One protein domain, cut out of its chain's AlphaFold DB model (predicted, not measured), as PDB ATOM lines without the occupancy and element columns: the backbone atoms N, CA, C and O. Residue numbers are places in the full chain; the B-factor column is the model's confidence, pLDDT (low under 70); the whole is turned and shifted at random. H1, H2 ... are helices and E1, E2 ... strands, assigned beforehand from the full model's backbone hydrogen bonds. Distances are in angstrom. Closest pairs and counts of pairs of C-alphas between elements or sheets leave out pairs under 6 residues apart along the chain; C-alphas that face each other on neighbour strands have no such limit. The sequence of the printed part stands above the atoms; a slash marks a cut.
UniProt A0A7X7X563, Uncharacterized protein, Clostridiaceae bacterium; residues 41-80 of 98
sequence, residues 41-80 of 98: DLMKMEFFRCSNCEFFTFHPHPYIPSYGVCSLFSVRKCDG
ATOM      1  N   ASP A  41      38.548 -35.948 -18.795       68.62
ATOM      2  CA  ASP A  41      39.676 -36.251 -17.917       68.62
ATOM      3  C   ASP A  41      40.949 -35.514 -18.359       68.62
ATOM      4  O   ASP A  41      41.707 -35.045 -17.510       68.62
ATOM      5  N   LEU A  42      41.144 -35.307 -19.670       67.62
ATOM      6  CA  LEU A  42      42.200 -34.430 -20.204       67.62
ATOM      7  C   LEU A  42      41.972 -32.995 -19.735       67.62
ATOM      8  O   LEU A  42      42.881 -32.370 -19.192       67.62
ATOM      9  N   MET A  43      40.740 -32.503 -19.887       69.00
ATOM     10  CA  MET A  43      40.364 -31.164 -19.439       69.00
ATOM     11  C   MET A  43      40.569 -31.023 -17.929       69.00
ATOM     12  O   MET A  43      41.154 -30.044 -17.474       69.00
ATOM     13  N   LYS A  44      40.179 -32.022 -17.129       71.06
ATOM     14  CA  LYS A  44      40.407 -31.985 -15.681       71.06
ATOM     15  C   LYS A  44      41.897 -31.870 -15.339       71.06
ATOM     16  O   LYS A  44      42.250 -31.067 -14.481       71.06
ATOM     17  N   MET A  45      42.772 -32.629 -16.001       71.19
ATOM     18  CA  MET A  45      44.220 -32.569 -15.747       71.19
ATOM     19  C   MET A  45      44.880 -31.274 -16.246       71.19
ATOM     20  O   MET A  45      45.871 -30.834 -15.664       71.19
ATOM     21  N   GLU A  46      44.354 -30.670 -17.311       77.06
ATOM     22  CA  GLU A  46      44.831 -29.390 -17.850       77.06
ATOM     23  C   GLU A  46      44.421 -28.205 -16.965       77.06
ATOM     24  O   GLU A  46      45.256 -27.359 -16.634       77.06
ATOM     25  N   PHE A  47      43.153 -28.157 -16.547       84.44
ATOM     26  CA  PHE A  47      42.584 -26.988 -15.873       84.44
ATOM     27  C   PHE A  47      42.684 -27.037 -14.347       84.44
ATOM     28  O   PHE A  47      42.758 -25.980 -13.716       84.44
ATOM     29  N   PHE A  48      42.696 -28.223 -13.730       90.38
ATOM     30  CA  PHE A  48      42.745 -28.332 -12.273       90.38
ATOM     31  C   PHE A  48      44.154 -28.560 -11.742       90.38
ATOM     32  O   PHE A  48      45.015 -29.202 -12.348       90.38
ATOM     33  N   ARG A  49      44.372 -28.031 -10.542       93.62
ATOM     34  CA  ARG A  49      45.604 -28.183  -9.778       93.62
ATOM     35  C   ARG A  49      45.376 -29.100  -8.588       93.62
ATOM     36  O   ARG A  49      44.240 -29.329  -8.168       93.62
ATOM     37  N   CYS A  50      46.462 -29.612  -8.017       93.62
ATOM     38  CA  CYS A  50      46.390 -30.426  -6.804       93.62
ATOM     39  C   CYS A  50      45.656 -29.697  -5.670       93.62
ATOM     40  O   CYS A  50      44.878 -30.330  -4.969       93.62
ATOM     41  N   SER A  51      45.810 -28.374  -5.544       94.31
ATOM     42  CA  SER A  51      45.089 -27.566  -4.548       94.31
ATOM     43  C   SER A  51      43.561 -27.559  -4.718       94.31
ATOM     44  O   SER A  51      42.851 -27.234  -3.772       94.31
ATOM     45  N   ASN A  52      43.023 -27.936  -5.883       93.56
ATOM     46  CA  ASN A  52      41.577 -28.072  -6.092       93.56
ATOM     47  C   ASN A  52      41.039 -29.459  -5.694       93.56
ATOM     48  O   ASN A  52      39.830 -29.685  -5.767       93.56
ATOM     49  N   CYS A  53      41.919 -30.396  -5.332       93.75
ATOM     50  CA  CYS A  53      41.574 -31.785  -5.058       93.75
ATOM     51  C   CYS A  53      41.114 -31.981  -3.602       93.75
ATOM     52  O   CYS A  53      41.675 -31.399  -2.669       93.75
ATOM     53  N   GLU A  54      40.129 -32.846  -3.376       95.44
ATOM     54  CA  GLU A  54      39.716 -33.241  -2.020       95.44
ATOM     55  C   GLU A  54      40.836 -33.984  -1.270       95.44
ATOM     56  O   GLU A  54      41.049 -33.749  -0.085       95.44
ATOM     57  N   PHE A  55      41.644 -34.773  -1.984       94.75
ATOM     58  CA  PHE A  55      42.763 -35.544  -1.425       94.75
ATOM     59  C   PHE A  55      44.039 -34.725  -1.175       94.75
ATOM     60  O   PHE A  55      45.088 -35.288  -0.848       94.75
ATOM     61  N   PHE A  56      44.006 -33.409  -1.396       95.31
ATOM     62  CA  PHE A  56      45.139 -32.534  -1.117       95.31
ATOM     63  C   PHE A  56      44.958 -31.843   0.232       95.31
ATOM     64  O   PHE A  56      44.065 -31.018   0.409       95.31
ATOM     65  N   THR A  57      45.805 -32.171   1.197       95.12
ATOM     66  CA  THR A  57      45.736 -31.607   2.546       95.12
ATOM     67  C   THR A  57      46.646 -30.391   2.638       95.12
ATOM     68  O   THR A  57      47.849 -30.496   2.390       95.12
ATOM     69  N   PHE A  58      46.078 -29.239   2.997       95.38
ATOM     70  CA  PHE A  58      46.838 -28.010   3.206       95.38
ATOM     71  C   PHE A  58      47.613 -28.057   4.523       95.38
ATOM     72  O   PHE A  58      47.145 -28.595   5.525       95.38
ATOM     73  N   HIS A  59      48.801 -27.465   4.512       94.44
ATOM     74  CA  HIS A  59      49.642 -27.284   5.683       94.44
ATOM     75  C   HIS A  59      50.018 -25.807   5.822       94.44
ATOM     76  O   HIS A  59      50.332 -25.178   4.809       94.44
ATOM     77  N   PRO A  60      50.056 -25.261   7.052       93.81
ATOM     78  CA  PRO A  60      50.482 -23.885   7.273       93.81
ATOM     79  C   PRO A  60      51.863 -23.619   6.664       93.81
ATOM     80  O   PRO A  60      52.805 -24.386   6.877       93.81
ATOM     81  N   HIS A  61      51.975 -22.530   5.908       94.88
ATOM     82  CA  HIS A  61      53.233 -22.056   5.345       94.88
ATOM     83  C   HIS A  61      53.216 -20.524   5.270       94.88
ATOM     84  O   HIS A  61      52.220 -19.965   4.812       94.88
ATOM     85  N   PRO A  62      54.298 -19.834   5.671       92.38
ATOM     86  CA  PRO A  62      54.307 -18.373   5.795       92.38
ATOM     87  C   PRO A  62      54.065 -17.628   4.474       92.38
ATOM     88  O   PRO A  62      53.521 -16.531   4.487       92.38
ATOM     89  N   TYR A  63      54.443 -18.224   3.338       94.50
ATOM     90  CA  TYR A  63      54.412 -17.545   2.033       94.50
ATOM     91  C   TYR A  63      53.534 -18.218   0.974       94.50
ATOM     92  O   TYR A  63      53.318 -17.647  -0.088       94.50
ATOM     93  N   ILE A  64      53.071 -19.449   1.213       94.25
ATOM     94  CA  ILE A  64      52.454 -20.280   0.165       94.25
ATOM     95  C   ILE A  64      51.108 -20.784   0.689       94.25
ATOM     96  O   ILE A  64      51.071 -21.804   1.381       94.25
ATOM     97  N   PRO A  65      49.995 -20.109   0.355       92.94
ATOM     98  CA  PRO A  65      48.663 -20.504   0.817       92.94
ATOM     99  C   PRO A  65      48.259 -21.909   0.355       92.94
ATOM    100  O   PRO A  65      47.500 -22.603   1.020       92.94
ATOM    101  N   SER A  66      48.791 -22.345  -0.789       94.44
ATOM    102  CA  SER A  66      48.537 -23.649  -1.399       94.44
ATOM    103  C   SER A  66      49.530 -24.737  -0.990       94.44
ATOM    104  O   SER A  66      49.605 -25.776  -1.652       94.44
ATOM    105  N   TYR A  67      50.311 -24.529   0.070       96.50
ATOM    106  CA  TYR A  67      51.267 -25.526   0.529       96.50
ATOM    107  C   TYR A  67      50.542 -26.722   1.139       96.50
ATOM    108  O   TYR A  67      49.655 -26.575   1.976       96.50
ATOM    109  N   GLY A  68      50.902 -27.926   0.711       95.50
ATOM    110  CA  GLY A  68      50.189 -29.121   1.138       95.50
ATOM    111  C   GLY A  68      50.759 -30.404   0.563       95.50
ATOM    112  O   GLY A  68      51.826 -30.405  -0.045       95.50
ATOM    113  N   VAL A  69      50.054 -31.511   0.759       96.31
ATOM    114  CA  VAL A  69      50.476 -32.852   0.330       96.31
ATOM    115  C   VAL A  69      49.292 -33.643  -0.228       96.31
ATOM    116  O   VAL A  69      48.163 -33.488   0.228       96.31
ATOM    117  N   CYS A  70      49.536 -34.486  -1.235       95.44
ATOM    118  CA  CYS A  70      48.516 -35.369  -1.808       95.44
ATOM    119  C   CYS A  70      48.544 -36.731  -1.112       95.44
ATOM    120  O   CYS A  70      49.500 -37.481  -1.303       95.44
ATOM    121  N   SER A  71      47.476 -37.082  -0.396       93.56
ATOM    122  CA  SER A  71      47.401 -38.320   0.395       93.56
ATOM    123  C   SER A  71      47.481 -39.611  -0.429       93.56
ATOM    124  O   SER A  71      47.809 -40.659   0.118       93.56
ATOM    125  N   LEU A  72      47.216 -39.548  -1.739       92.44
ATOM    126  CA  LEU A  72      47.197 -40.726  -2.614       92.44
ATOM    127  C   LEU A  72      48.540 -41.040  -3.285       92.44
ATOM    128  O   LEU A  72      48.806 -42.197  -3.594       92.44
ATOM    129  N   PHE A  73      49.366 -40.029  -3.570       85.88
ATOM    130  CA  PHE A  73      50.515 -40.192  -4.478       85.88
ATOM    131  C   PHE A  73      51.830 -39.607  -3.974       85.88
ATOM    132  O   PHE A  73      52.871 -39.850  -4.582       85.88
ATOM    133  N   SER A  74      51.819 -38.800  -2.913       82.00
ATOM    134  CA  SER A  74      53.032 -38.138  -2.441       82.00
ATOM    135  C   SER A  74      53.059 -38.070  -0.928       82.00
ATOM    136  O   SER A  74      52.114 -37.617  -0.304       82.00
ATOM    137  N   VAL A  75      54.203 -38.402  -0.343       85.94
ATOM    138  CA  VAL A  75      54.506 -38.084   1.063       85.94
ATOM    139  C   VAL A  75      55.163 -36.708   1.214       85.94
ATOM    140  O   VAL A  75      55.325 -36.201   2.319       85.94
ATOM    141  N   ARG A  76      55.576 -36.088   0.099       91.00
ATOM    142  CA  ARG A  76      56.272 -34.796   0.087       91.00
ATOM    143  C   ARG A  76      55.283 -33.651  -0.050       91.00
ATOM    144  O   ARG A  76      54.442 -33.669  -0.955       91.00
ATOM    145  N   LYS A  77      55.459 -32.640   0.798       93.62
ATOM    146  CA  LYS A  77      54.739 -31.372   0.710       93.62
ATOM    147  C   LYS A  77      55.229 -30.563  -0.492       93.62
ATOM    148  O   LYS A  77      56.408 -30.606  -0.844       93.62
ATOM    149  N   CYS A  78      54.328 -29.838  -1.133       93.44
ATOM    150  CA  CYS A  78      54.615 -28.983  -2.273       93.44
ATOM    151  C   CYS A  78      53.601 -27.844  -2.374       93.44
ATOM    152  O   CYS A  78      52.553 -27.871  -1.731       93.44
ATOM    153  N   ASP A  79      53.883 -26.877  -3.245       95.00
ATOM    154  CA  ASP A  79      52.875 -25.921  -3.688       95.00
ATOM    155  C   ASP A  79      51.856 -26.616  -4.609       95.00
ATOM    156  O   ASP A  79      52.163 -27.022  -5.737       95.00
ATOM    157  N   GLY A  80      50.634 -26.779  -4.106       93.25
ATOM    158  CA  GLY A  80      49.527 -27.415  -4.808       93.25
ATOM    159  C   GLY A  80      49.001 -26.622  -6.003       93.25
ATOM    160  O   GLY A  80      48.303 -27.217  -6.819       93.25
TER     161      GLY A  80
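What this domain is: This is residues 41 to 80 of the 98 residues of an uncharacterized protein of Clostridiaceae bacterium (UniProt A0A7X7X563). With little regular structure, this is a small, mostly loop-built body round a two-stranded hairpin, E1 and E2, from one end of which residues 41 to 48, with the short helix H1, stick out. Residues 78 to 79 fold back to pair antiparallel with residues 67 to 68 of E2. The printed part has 40 residues, with H1, E1 and E2 in that order, 14 residues in named elements, mixed class. It is elongated, 32 by 20 by 14 A, and only just compact, close to loose, with a radius of gyration of the C-alphas of 10.5 A.

Where its parts are: H1, residues 41 to 47, begins at C-alpha 41 (39.676, -36.251, -17.917) and is 9.9 A long. E1 is residues 56 to 58, 6.5 A. E2, residues 67 to 70, is 10.5 A long and ends at C-alpha 70 (48.516, -35.369, -1.808).

How they stand to each other: E1 and E2 form an antiparallel hairpin at 150 degrees; N 57 and O 69 are within hydrogen-bond range at 2.9 A. C-alphas 58 and 68 face each other at 4.1 A. H1 is apart from E2. In H1 every O i to N i+4 pair is within hydrogen-bond range.

The domain as a whole: The C-alphas of Asp 41 and Pro 62, the two farthest apart, are 33.1 A apart. The printed part has no cut, and both links are short. Residues 41 to 43 are under 70 in pLDDT.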